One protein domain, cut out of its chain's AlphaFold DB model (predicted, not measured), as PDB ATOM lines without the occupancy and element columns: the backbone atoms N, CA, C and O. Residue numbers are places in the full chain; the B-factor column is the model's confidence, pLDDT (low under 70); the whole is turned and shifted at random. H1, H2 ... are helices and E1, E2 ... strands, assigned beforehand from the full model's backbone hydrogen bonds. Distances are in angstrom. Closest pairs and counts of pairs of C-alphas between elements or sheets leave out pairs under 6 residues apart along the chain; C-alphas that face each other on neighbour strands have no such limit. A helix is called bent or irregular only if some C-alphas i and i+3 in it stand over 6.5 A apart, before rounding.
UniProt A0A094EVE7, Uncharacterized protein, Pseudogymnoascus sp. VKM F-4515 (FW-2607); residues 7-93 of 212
ATOM      1  N   GLU A   7     220.377 201.342 125.179       94.69
ATOM      2  CA  GLU A   7     220.058 202.175 126.347       94.69
ATOM      3  C   GLU A   7     218.844 203.089 126.115       94.69
ATOM      4  O   GLU A   7     218.026 203.255 127.014       94.69
ATOM      5  N   THR A   8     218.676 203.633 124.907       95.75
ATOM      6  CA  THR A   8     217.572 204.548 124.589       95.75
ATOM      7  C   THR A   8     216.228 203.831 124.620       95.75
ATOM      8  O   THR A   8     215.292 204.338 125.229       95.75
ATOM      9  N   ALA A   9     216.135 202.621 124.057       96.31
ATOM     10  CA  ALA A   9     214.915 201.816 124.117       96.31
ATOM     11  C   ALA A   9     214.579 201.375 125.548       96.31
ATOM     12  O   ALA A   9     213.408 201.290 125.912       96.31
ATOM     13  N   PHE A  10     215.595 201.105 126.372       96.81
ATOM     14  CA  PHE A  10     215.387 200.810 127.786       96.81
ATOM     15  C   PHE A  10     214.781 202.007 128.524       96.81
ATOM     16  O   PHE A  10     213.763 201.855 129.194       96.81
ATOM     17  N   VAL A  11     215.346 203.205 128.344       97.56
ATOM     18  CA  VAL A  11     214.816 204.418 128.983       97.56
ATOM     19  C   VAL A  11     213.442 204.802 128.429       97.56
ATOM     20  O   VAL A  11     212.581 205.208 129.200       97.56
ATOM     21  N   ALA A  12     213.172 204.596 127.138       97.12
ATOM     22  CA  ALA A  12     211.839 204.814 126.569       97.12
ATOM     23  C   ALA A  12     210.764 203.942 127.244       97.12
ATOM     24  O   ALA A  12     209.672 204.429 127.543       97.12
ATOM     25  N   ARG A  13     211.081 202.678 127.575       97.44
ATOM     26  CA  ARG A  13     210.180 201.822 128.370       97.44
ATOM     27  C   ARG A  13     209.958 202.380 129.775       97.44
ATOM     28  O   ARG A  13     208.810 202.485 130.191       97.44
ATOM     29  N   MET A  14     211.017 202.832 130.455       97.88
ATOM     30  CA  MET A  14     210.880 203.484 131.769       97.88
ATOM     31  C   MET A  14     209.977 204.725 131.707       97.88
ATOM     32  O   MET A  14     209.175 204.957 132.608       97.88
ATOM     33  N   ILE A  15     210.086 205.529 130.642       98.25
ATOM     34  CA  ILE A  15     209.223 206.699 130.440       98.25
ATOM     35  C   ILE A  15     207.768 206.252 130.272       98.25
ATOM     36  O   ILE A  15     206.897 206.794 130.952       98.25
ATOM     37  N   ALA A  16     207.497 205.252 129.430       97.69
ATOM     38  CA  ALA A  16     206.149 204.721 129.229       97.69
ATOM     39  C   ALA A  16     205.539 204.166 130.531       97.69
ATOM     40  O   ALA A  16     204.393 204.476 130.853       97.69
ATOM     41  N   GLU A  17     206.317 203.423 131.318       97.62
ATOM     42  CA  GLU A  17     205.913 202.894 132.629       97.62
ATOM     43  C   GLU A  17     205.679 204.000 133.668       97.62
ATOM     44  O   GLU A  17     204.856 203.852 134.572       97.62
ATOM     45  N   SER A  18     206.356 205.145 133.530       97.75
ATOM     46  CA  SER A  18     206.164 206.285 134.427       97.75
ATOM     47  C   SER A  18     204.821 207.001 134.229       97.75
ATOM     48  O   SER A  18     204.343 207.638 135.166       97.75
ATOM     49  N   VAL A  19     204.187 206.880 133.054       95.94
ATOM     50  CA  VAL A  19     202.905 207.538 132.733       95.94
ATOM     51  C   VAL A  19     201.782 207.132 133.703       95.94
ATOM     52  O   VAL A  19     201.220 208.022 134.342       95.94
ATOM     53  N   PRO A  20     201.453 205.834 133.891       96.19
ATOM     54  CA  PRO A  20     200.404 205.429 134.832       96.19
ATOM     55  C   PRO A  20     200.780 205.661 136.304       96.19
ATOM     56  O   PRO A  20     199.899 205.742 137.160       96.19
ATOM     57  N   LEU A  21     202.075 205.775 136.627       95.50
ATOM     58  CA  LEU A  21     202.523 206.138 137.975       95.50
ATOM     59  C   LEU A  21     202.280 207.624 138.269       95.50
ATOM     60  O   LEU A  21     201.986 207.982 139.415       95.50
ATOM     61  N   GLY A  22     202.384 208.476 137.247       90.31
ATOM     62  CA  GLY A  22     202.087 209.900 137.313       90.31
ATOM     63  C   GLY A  22     202.768 210.575 138.501       90.31
ATOM     64  O   GLY A  22     203.985 210.523 138.666       90.31
ATOM     65  N   GLN A  23     201.967 211.200 139.364       90.00
ATOM     66  CA  GLN A  23     202.455 211.995 140.495       90.00
ATOM     67  C   GLN A  23     202.792 211.175 141.753       90.00
ATOM     68  O   GLN A  23     203.237 211.750 142.746       90.00
ATOM     69  N   ARG A  24     202.615 209.843 141.735       93.69
ATOM     70  CA  ARG A  24     202.969 208.966 142.871       93.69
ATOM     71  C   ARG A  24     204.475 208.926 143.125       93.69
ATOM     72  O   ARG A  24     204.905 208.685 144.249       93.69
ATOM     73  N   VAL A  25     205.265 209.165 142.082       94.56
ATOM     74  CA  VAL A  25     206.720 209.284 142.141       94.56
ATOM     75  C   VAL A  25     207.087 210.713 141.777       94.56
ATOM     76  O   VAL A  25     206.670 211.237 140.745       94.56
ATOM     77  N   ARG A  26     207.881 211.365 142.630       93.44
ATOM     78  CA  ARG A  26     208.237 212.773 142.420       93.44
ATOM     79  C   ARG A  26     209.211 212.952 141.260       93.44
ATOM     80  O   ARG A  26     209.058 213.901 140.497       93.44
ATOM     81  N   TRP A  27     210.203 212.072 141.159       96.81
ATOM     82  CA  TRP A  27     211.223 212.084 140.116       96.81
ATOM     83  C   TRP A  27     211.591 210.664 139.720       96.81
ATOM     84  O   TRP A  27     211.855 209.823 140.576       96.81
ATOM     85  N   PHE A  28     211.652 210.444 138.416       98.25
ATOM     86  CA  PHE A  28     212.272 209.284 137.797       98.25
ATOM     87  C   PHE A  28     213.631 209.707 137.251       98.25
ATOM     88  O   PHE A  28     213.799 210.863 136.857       98.25
ATOM     89  N   THR A  29     214.602 208.799 137.228       97.75
ATOM     90  CA  THR A  29     215.944 209.081 136.710       97.75
ATOM     91  C   THR A  29     216.508 207.882 135.962       97.75
ATOM     92  O   THR A  29     216.210 206.731 136.278       97.75
ATOM     93  N   ALA A  30     217.344 208.156 134.965       97.88
ATOM     94  CA  ALA A  30     218.111 207.150 134.247       97.88
ATOM     95  C   ALA A  30     219.500 207.695 133.895       97.88
ATOM     96  O   ALA A  30     219.639 208.827 133.427       97.88
ATOM     97  N   GLN A  31     220.533 206.879 134.110       97.12
ATOM     98  CA  GLN A  31     221.893 207.190 133.680       97.12
ATOM     99  C   GLN A  31     222.113 206.716 132.237       97.12
ATOM    100  O   GLN A  31     221.777 205.584 131.893       97.12
ATOM    101  N   LEU A  32     222.735 207.562 131.422       96.38
ATOM    102  CA  LEU A  32     223.073 207.327 130.025       96.38
ATOM    103  C   LEU A  32     224.592 207.272 129.834       96.38
ATOM    104  O   LEU A  32     225.358 208.058 130.402       96.38
ATOM    105  N   GLY A  33     225.029 206.321 129.015       94.75
ATOM    106  CA  GLY A  33     226.428 206.101 128.667       94.75
ATOM    107  C   GLY A  33     226.928 206.994 127.536       94.75
ATOM    108  O   GLY A  33     228.133 207.226 127.442       94.75
ATOM    109  N   LYS A  34     226.023 207.489 126.687       93.12
ATOM    110  CA  LYS A  34     226.350 208.265 125.484       93.12
ATOM    111  C   LYS A  34     225.627 209.608 125.482       93.12
ATOM    112  O   LYS A  34     224.428 209.665 125.744       93.12
ATOM    113  N   LEU A  35     226.331 210.663 125.072       92.19
ATOM    114  CA  LEU A  35     225.761 212.007 124.946       92.19
ATOM    115  C   LEU A  35     224.590 212.041 123.951       92.19
ATOM    116  O   LEU A  35     223.543 212.596 124.256       92.19
ATOM    117  N   GLY A  36     224.723 211.378 122.796       93.25
ATOM    118  CA  GLY A  36     223.655 211.323 121.784       93.25
ATOM    119  C   GLY A  36     222.359 210.656 122.267       93.25
ATOM    120  O   GLY A  36     221.276 210.954 121.761       93.25
ATOM    121  N   SER A  37     222.441 209.802 123.293       96.19
ATOM    122  CA  SER A  37     221.263 209.187 123.913       96.19
ATOM    123  C   SER A  37     220.416 210.217 124.666       96.19
ATOM    124  O   SER A  37     219.202 210.053 124.733       96.19
ATOM    125  N   VAL A  38     221.020 211.301 125.175       96.94
ATOM    126  CA  VAL A  38     220.309 212.377 125.888       96.94
ATOM    127  C   VAL A  38     219.266 213.019 124.980       96.94
ATOM    128  O   VAL A  38     218.098 213.060 125.350       96.94
ATOM    129  N   ALA A  39     219.658 213.453 123.779       96.12
ATOM    130  CA  ALA A  39     218.751 214.097 122.826       96.12
ATOM    131  C   ALA A  39     217.572 213.182 122.450       96.12
ATOM    132  O   ALA A  39     216.419 213.608 122.419       96.12
ATOM    133  N   THR A  40     217.850 211.889 122.243       96.94
ATOM    134  CA  THR A  40     216.819 210.884 121.930       96.94
ATOM    135  C   THR A  40     215.826 210.723 123.083       96.94
ATOM    136  O   THR A  40     214.617 210.741 122.870       96.94
ATOM    137  N   VAL A  41     216.324 210.613 124.316       97.94
ATOM    138  CA  VAL A  41     215.485 210.474 125.516       97.94
ATOM    139  C   VAL A  41     214.679 211.747 125.783       97.94
ATOM    140  O   VAL A  41     213.497 211.664 126.101       97.94
ATOM    141  N   VAL A  42     215.272 212.932 125.624       97.69
ATOM    142  CA  VAL A  42     214.560 214.209 125.800       97.69
ATOM    143  C   VAL A  42     213.454 214.373 124.757       97.69
ATOM    144  O   VAL A  42     212.378 214.876 125.086       97.69
ATOM    145  N   LYS A  43     213.678 213.923 123.519       97.44
ATOM    146  CA  LYS A  43     212.631 213.888 122.494       97.44
ATOM    147  C   LYS A  43     211.454 213.009 122.928       97.44
ATOM    148  O   LYS A  43     210.325 213.487 122.899       97.44
ATOM    149  N   GLU A  44     211.719 211.794 123.407       98.00
ATOM    150  CA  GLU A  44     210.683 210.880 123.918       98.00
ATOM    151  C   GLU A  44     209.895 211.506 125.081       98.00
ATOM    152  O   GLU A  44     208.667 211.472 125.100       98.00
ATOM    153  N   LEU A  45     210.584 212.151 126.033       97.94
ATOM    154  CA  LEU A  45     209.937 212.869 127.137       97.94
ATOM    155  C   LEU A  45     208.958 213.935 126.619       97.94
ATOM    156  O   LEU A  45     207.814 213.997 127.079       97.94
ATOM    157  N   LYS A  46     209.385 214.749 125.646       96.19
ATOM    158  CA  LYS A  46     208.546 215.789 125.031       96.19
ATOM    159  C   LYS A  46     207.346 215.186 124.298       96.19
ATOM    160  O   LYS A  46     206.233 215.674 124.473       96.19
ATOM    161  N   GLU A  47     207.547 214.114 123.533       97.12
ATOM    162  CA  GLU A  47     206.476 213.401 122.819       97.12
ATOM    163  C   GLU A  47     205.435 212.799 123.776       97.12
ATOM    164  O   GLU A  47     204.243 212.795 123.475       97.12
ATOM    165  N   LYS A  48     205.855 212.366 124.971       96.56
ATOM    166  CA  LYS A  48     204.959 211.898 126.043       96.56
ATOM    167  C   LYS A  48     204.342 213.023 126.883       96.56
ATOM    168  O   LYS A  48     203.609 212.739 127.828       96.56
ATOM    169  N   GLY A  49     204.615 214.287 126.560       94.56
ATOM    170  CA  GLY A  49     204.033 215.446 127.240       94.56
ATOM    171  C   GLY A  49     204.694 215.810 128.574       94.56
ATOM    172  O   GLY A  49     204.118 216.566 129.358       94.56
ATOM    173  N   VAL A  50     205.899 215.307 128.854       95.94
ATOM    174  CA  VAL A  50     206.664 215.703 130.041       95.94
ATOM    175  C   VAL A  50     207.127 217.151 129.890       95.94
ATOM    176  O   VAL A  50     207.889 217.497 128.991       95.94
ATOM    177  N   LYS A  51     206.714 218.006 130.831       94.25
ATOM    178  CA  LYS A  51     207.081 219.435 130.864       94.25
ATOM    179  C   LYS A  51     208.223 219.758 131.833       94.25
ATOM    180  O   LYS A  51     208.702 220.895 131.873       94.25
ATOM    181  N   ASN A  52     208.642 218.789 132.648       95.81
ATOM    182  CA  ASN A  52     209.627 218.972 133.706       95.81
ATOM    183  C   ASN A  52     210.664 217.846 133.679       95.81
ATOM    184  O   ASN A  52     210.391 216.718 134.089       95.81
ATOM    185  N   TRP A  53     211.855 218.167 133.184       97.62
ATOM    186  CA  TRP A  53     212.994 217.259 133.150       97.62
ATOM    187  C   TRP A  53     214.262 217.962 133.629       97.62
ATOM    188  O   TRP A  53     214.273 219.174 133.841       97.62
ATOM    189  N   ALA A  54     215.314 217.185 133.841       97.56
ATOM    190  CA  ALA A  54     216.634 217.625 134.259       97.56
ATOM    191  C   ALA A  54     217.693 216.807 133.519       97.56
ATOM    192  O   ALA A  54     217.490 215.617 133.271       97.56
ATOM    193  N   VAL A  55     218.822 217.431 133.198       97.75
ATOM    194  CA  VAL A  55     219.976 216.756 132.604       97.75
ATOM    195  C   VAL A  55     221.228 217.117 133.396       97.75
ATOM    196  O   VAL A  55     221.585 218.291 133.516       97.75
ATOM    197  N   GLY A  56     221.885 216.098 133.943       96.44
ATOM    198  CA  GLY A  56     223.136 216.206 134.691       96.44
ATOM    199  C   GLY A  56     224.270 215.425 134.033       96.44
ATOM    200  O   GLY A  56     224.036 214.549 133.199       96.44
ATOM    201  N   GLU A  57     225.504 215.742 134.415       95.19
ATOM    202  CA  GLU A  57     226.711 215.014 134.020       95.19
ATOM    203  C   GLU A  57     227.414 214.472 135.270       95.19
ATOM    204  O   GLU A  57     227.525 215.159 136.285       95.19
ATOM    205  N   LEU A  58     227.882 213.230 135.192       94.94
ATOM    206  CA  LEU A  58     228.727 212.585 136.188       94.94
ATOM    207  C   LEU A  58     230.110 212.382 135.568       94.94
ATOM    208  O   LEU A  58     230.236 211.740 134.519       94.94
ATOM    209  N   VAL A  59     231.141 212.916 136.219       94.25
ATOM    210  CA  VAL A  59     232.530 212.831 135.753       94.25
ATOM    211  C   VAL A  59     233.360 212.090 136.787       94.25
ATOM    212  O   VAL A  59     233.508 212.544 137.918       94.25
ATOM    213  N   GLN A  60     233.929 210.957 136.386       93.81
ATOM    214  CA  GLN A  60     234.860 210.184 137.200       93.81
ATOM    215  C   GLN A  60     236.145 209.953 136.400       93.81
ATOM    216  O   GLN A  60     236.235 209.058 135.553       93.81
ATOM    217  N   GLY A  61     237.144 210.805 136.640       94.81
ATOM    218  CA  GLY A  61     238.370 210.836 135.846       94.81
ATOM    219  C   GLY A  61     238.066 211.147 134.377       94.81
ATOM    220  O   GLY A  61     237.497 212.186 134.060       94.81
ATOM    221  N   ARG A  62     238.426 210.229 133.474       92.38
ATOM    222  CA  ARG A  62     238.146 210.352 132.029       92.38
ATOM    223  C   ARG A  62     236.735 209.907 131.641       92.38
ATOM    224  O   ARG A  62     236.292 210.173 130.526       92.38
ATOM    225  N   THR A  63     236.036 209.203 132.528       93.44
ATOM    226  CA  THR A  63     234.726 208.632 132.229       93.44
ATOM    227  C   THR A  63     233.644 209.667 132.485       93.44
ATOM    228  O   THR A  63     233.444 210.092 133.621       93.44
ATOM    229  N   LYS A  64     232.912 210.023 131.427       94.62
ATOM    230  CA  LYS A  64     231.697 210.836 131.510       94.62
ATOM    231  C   LYS A  64     230.450 209.974 131.364       94.62
ATOM    232  O   LYS A  64     230.419 209.032 130.564       94.62
ATOM    233  N   ARG A  65     229.426 210.293 132.146       95.81
ATOM    234  CA  ARG A  65     228.068 209.754 132.037       95.81
ATOM    235  C   ARG A  65     227.082 210.901 132.158       95.81
ATOM    236  O   ARG A  65     227.380 211.906 132.793       95.81
ATOM    237  N   TRP A  66     225.900 210.725 131.594       96.88
ATOM    238  CA  TRP A  66     224.817 211.691 131.729       96.88
ATOM    239  C   TRP A  66     223.699 211.088 132.558       96.88
ATOM    240  O   TRP A  66     223.568 209.870 132.642       96.88
ATOM    241  N   VAL A  67     222.895 211.932 133.182       97.31
ATOM    242  CA  VAL A  67     221.688 211.517 133.892       97.31
ATOM    243  C   VAL A  67     220.546 212.353 133.365       97.31
ATOM    244  O   VAL A  67     220.634 213.578 133.367       97.31
ATOM    245  N   VAL A  68     219.475 211.696 132.934       98.06
ATOM    246  CA  VAL A  68     218.208 212.357 132.633       98.06
ATOM    247  C   VAL A  68     217.242 212.044 133.763       98.06
ATOM    248  O   VAL A  68     217.040 210.881 134.111       98.06
ATOM    249  N   GLY A  69     216.665 213.086 134.353       97.94
ATOM    250  CA  GLY A  69     215.577 212.980 135.314       97.94
ATOM    251  C   GLY A  69     214.300 213.586 134.753       97.94
ATOM    252  O   GLY A  69     214.368 214.562 134.009       97.94
ATOM    253  N   TRP A  70     213.137 213.056 135.117       98.25
ATOM    254  CA  TRP A  70     211.850 213.638 134.739       98.25
ATOM    255  C   TRP A  70     210.803 213.525 135.838       98.25
ATOM    256  O   TRP A  70     210.897 212.702 136.750       98.25
ATOM    257  N   SER A  71     209.801 214.393 135.742       97.06
ATOM    258  CA  SER A  71     208.729 214.505 136.714       97.06
ATOM    259  C   SER A  71     207.396 214.829 136.045       97.06
ATOM    260  O   SER A  71     207.322 215.660 135.140       97.06
ATOM    261  N   TRP A  72     206.328 214.216 136.557       95.31
ATOM    262  CA  TRP A  72     204.940 214.534 136.207       95.31
ATOM    263  C   TRP A  72     204.322 215.596 137.127       95.31
ATOM    264  O   TRP A  72     203.141 215.923 137.001       95.31
ATOM    265  N   VAL A  73     205.102 216.136 138.073       92.69
ATOM    266  CA  VAL A  73     204.693 217.253 138.931       92.69
ATOM    267  C   VAL A  73     205.386 218.549 138.515       92.69
ATOM    268  O   VAL A  73     206.515 218.560 138.024       92.69
ATOM    269  N   GLY A  74     204.726 219.679 138.774       92.12
ATOM    270  CA  GLY A  74     205.229 221.007 138.409       92.12
ATOM    271  C   GLY A  74     206.368 221.546 139.280       92.12
ATOM    272  O   GLY A  74     206.777 222.678 139.062       92.12
ATOM    273  N   TRP A  75     206.863 220.801 140.277       94.25
ATOM    274  CA  TRP A  75     207.957 221.257 141.146       94.25
ATOM    275  C   TRP A  75     209.292 221.252 140.398       94.25
ATOM    276  O   TRP A  75     209.804 220.194 140.029       94.25
ATOM    277  N   ARG A  76     209.873 222.433 140.205       94.88
ATOM    278  CA  ARG A  76     211.097 222.627 139.429       94.88
ATOM    279  C   ARG A  76     212.344 222.441 140.310       94.88
ATOM    280  O   ARG A  76     212.393 222.977 141.423       94.88
ATOM    281  N   PRO A  77     213.381 221.726 139.841       94.44
ATOM    282  CA  PRO A  77     214.677 221.736 140.508       94.44
ATOM    283  C   PRO A  77     215.372 223.096 140.325       94.44
ATOM    284  O   PRO A  77     214.977 223.915 139.493       94.44
ATOM    285  N   ALA A  78     216.426 223.345 141.108       93.38
ATOM    286  CA  ALA A  78     217.312 224.491 140.876       93.38
ATOM    287  C   ALA A  78     217.965 224.395 139.488       93.38
ATOM    288  O   ALA A  78     218.251 223.283 139.034       93.38
ATOM    289  N   VAL A  79     218.276 225.530 138.852       93.62
ATOM    290  CA  VAL A  79     218.869 225.548 137.500       93.62
ATOM    291  C   VAL A  79     220.153 224.729 137.433       93.62
ATOM    292  O   VAL A  79     220.306 223.926 136.517       93.62
ATOM    293  N   ARG A  80     221.021 224.833 138.448       91.88
ATOM    294  CA  ARG A  80     222.267 224.048 138.533       91.88
ATOM    295  C   ARG A  80     222.057 222.528 138.507       91.88
ATOM    296  O   ARG A  80     222.945 221.796 138.097       91.88
ATOM    297  N   VAL A  81     220.897 222.056 138.969       92.81
ATOM    298  CA  VAL A  81     220.533 220.630 138.966       92.81
ATOM    299  C   VAL A  81     219.843 220.270 137.652       92.81
ATOM    300  O   VAL A  81     220.153 219.251 137.047       92.81
ATOM    301  N   ALA A  82     218.919 221.120 137.196       94.62
ATOM    302  CA  ALA A  82     218.134 220.902 135.985       94.62
ATOM    303  C   ALA A  82     218.984 220.943 134.702       94.62
ATOM    304  O   ALA A  82     218.687 220.247 133.733       94.62
ATOM    305  N   ARG A  83     220.025 221.780 134.698       95.50
ATOM    306  CA  ARG A  83     220.885 222.091 133.550       95.50
ATOM    307  C   ARG A  83     222.365 221.861 133.886       95.50
ATOM    308  O   ARG A  83     223.219 222.640 133.479       95.50
ATOM    309  N   GLY A  84     222.660 220.826 134.674       92.31
ATOM    310  CA  GLY A  84     224.006 220.542 135.186       92.31
ATOM    311  C   GLY A  84     224.947 219.842 134.198       92.31
ATOM    312  O   GLY A  84     226.124 219.671 134.501       92.31
ATOM    313  N   ALA A  85     224.457 219.403 133.035       90.56
ATOM    314  CA  ALA A  85     225.270 218.714 132.036       90.56
ATOM    315  C   ALA A  85     225.986 219.682 131.080       90.56
ATOM    316  O   ALA A  85     225.353 220.352 130.262       90.56
ATOM    317  N   VAL A  86     227.317 219.707 131.144       83.38
ATOM    318  CA  VAL A  86     228.157 220.527 130.260       83.38
ATOM    319  C   VAL A  86     228.250 219.873 128.875       83.38
ATOM    320  O   VAL A  86     228.512 218.682 128.755       83.38
ATOM    321  N   GLY A  87     228.045 220.643 127.802       81.12
ATOM    322  CA  GLY A  87     228.150 220.147 126.418       81.12
ATOM    323  C   GLY A  87     226.885 219.487 125.853       81.12
ATOM    324  O   GLY A  87     226.888 219.064 124.699       81.12
ATOM    325  N   VAL A  88     225.793 219.433 126.620       87.75
ATOM    326  CA  VAL A  88     224.458 219.112 126.092       87.75
ATOM    327  C   VAL A  88     223.904 220.330 125.348       87.75
ATOM    328  O   VAL A  88     224.038 221.465 125.811       87.75
ATOM    329  N   ALA A  89     223.275 220.105 124.193       88.44
ATOM    330  CA  ALA A  89     222.686 221.176 123.399       88.44
ATOM    331  C   ALA A  89     221.583 221.911 124.179       88.44
ATOM    332  O   ALA A  89     220.774 221.301 124.879       88.44
ATOM    333  N   GLY A  90     221.502 223.235 124.020       88.31
ATOM    334  CA  GLY A  90     220.552 224.065 124.769       88.31
ATOM    335  C   GLY A  90     219.082 223.656 124.601       88.31
ATOM    336  O   GLY A  90     218.313 223.808 125.546       88.31
ATOM    337  N   GLY A  91     218.709 223.100 123.440       90.19
ATOM    338  CA  GLY A  91     217.354 222.608 123.155       90.19
ATOM    339  C   GLY A  91     216.974 221.306 123.875       90.19
ATOM    340  O   GLY A  91     215.781 221.008 124.006       90.19
ATOM    341  N   ASP A  92     217.960 220.557 124.371       93.38
ATOM    342  CA  ASP A  92     217.749 219.335 125.155       93.38
ATOM    343  C   ASP A  92     217.696 219.615 126.664       93.38
ATOM    344  O   ASP A  92     217.252 218.784 127.457       93.38
ATOM    345  N   LEU A  93     218.100 220.817 127.076       94.94
ATOM    346  CA  LEU A  93     218.002 221.269 128.455       94.94
ATOM    347  C   LEU A  93     216.603 221.845 128.746       94.94
ATOM    348  O   LEU A  93     216.011 222.505 127.890       94.94
TER     349      LEU A  93
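Overview. This is residues 7 to 93 of the 212 residues of an uncharacterized protein of Pseudogymnoascus sp. VKM F-4515 (FW-2607) (UniProt A0A094EVE7). Picture a slab of three antiparallel strands with two helices, H1 and H2, packed over one face and running along the strands, while the short helix H3 sits at the E2 edge on the opposite face. The long hairpin of E2 and E3 reaches to one end of the domain at Gly 61, and the last residues, 83 to 93, fold back past E2 towards the side of H2. The printed part has 87 residues with three named helices and three named strands, in the order H1, E1, H2, E2, E3, H3 along the chain, and its class is mixed, helices and strands. The sheet runs E1, E3, E2. The whole is compact, with a radius of gyration of the C-alphas of 12.3 A and spans of 38 by 28 by 22 A.

Arrangement. Start with the sheet, where E3, residues 63 to 71, is the inner strand between the edge strands E1, residues 28 to 32, and E2, residues 52 to 60. It is twisted, with C-alphas up to 4.1 A off its best plane. Look between E1 and E3, antiparallel at 157 degrees, and you find N 30 and O 68 within hydrogen-bond range at 2.9 A and N 32 and O 66 at 2.7 A. E2 and E3 form a hairpin, antiparallel at 161 degrees, with N 54 and O 69 within range at 2.8 A and N 63 and O 60 at 3.0 A. H2, residues 35 to 47, is on the sheet at a height over the sheet of 9.7 A. It lies over E3 and runs along the strands, at 2 degrees to E3 on the local plane; the closest C-alphas of the two are those of Leu 35 and Trp 66, 6.9 A apart. E1, H2 and E2 make a split strand-helix-strand unit, two strands running the same way with E3 between them in the sheet, and its crossover is right-handed. H1, residues 7 to 24, is on the same face as H2, at a height of 8.3 A over the sheet. It lies over E1, at 3 degrees to it on the local plane, and the C-alphas of Val 11 and Ala 30 are their closest, 6.8 A apart. H1 touches H2 with residues 7 to 15 alone, the closest C-alphas being those of Thr 8 and Ser 37 at 6.0 A, at a steep tilt of 39 degrees, the same way. H3, residues 79 to 82, is on the opposite face at a height of 4.7 A, only just over none of the strands, with 2 of its C-alphas falling on E2; the C-alphas of Ala 54 and Ala 82 are 4.0 A apart, the closest of E2 and H3. H3 is apart from H1 and H2. In H1, 10 of 14 O i to N i+4 pairs are within hydrogen-bond range and in H2 7 of 9, while H3 is too short for such a pair.

Along the chain. Find C-alpha 63 at (234.726, 208.632, 132.229); from there E3 runs 27.0 A to C-alpha 71, and E2 beside it measures 26.9 A. E1 spans 13.4 A from Phe 28 to Leu 32, and H2 spans 19.5 A from Leu 35 to Glu 47. Go to C-alpha 7 at (220.058, 202.175, 126.347), where H1 begins and runs 24.7 A to Arg 24. H1 has a kink of 55 degrees near residue 18 and is irregular, with C-alphas 20 and 23 at 8.9 A. H3 covers 4.9 A and ends at C-alpha 82, (218.134, 220.902, 135.985).

Size, cuts and confidence. The two C-alphas farthest apart are those of Pro 20 and Gly 61, at 38.4 A. The printed part, residues 7 to 93, has no cut. The link from E3 to H3, with 7 residues, is short, and the other four links between named elements are tight. The mean pLDDT of the printed part is 94.9, and no printed residue is under 70.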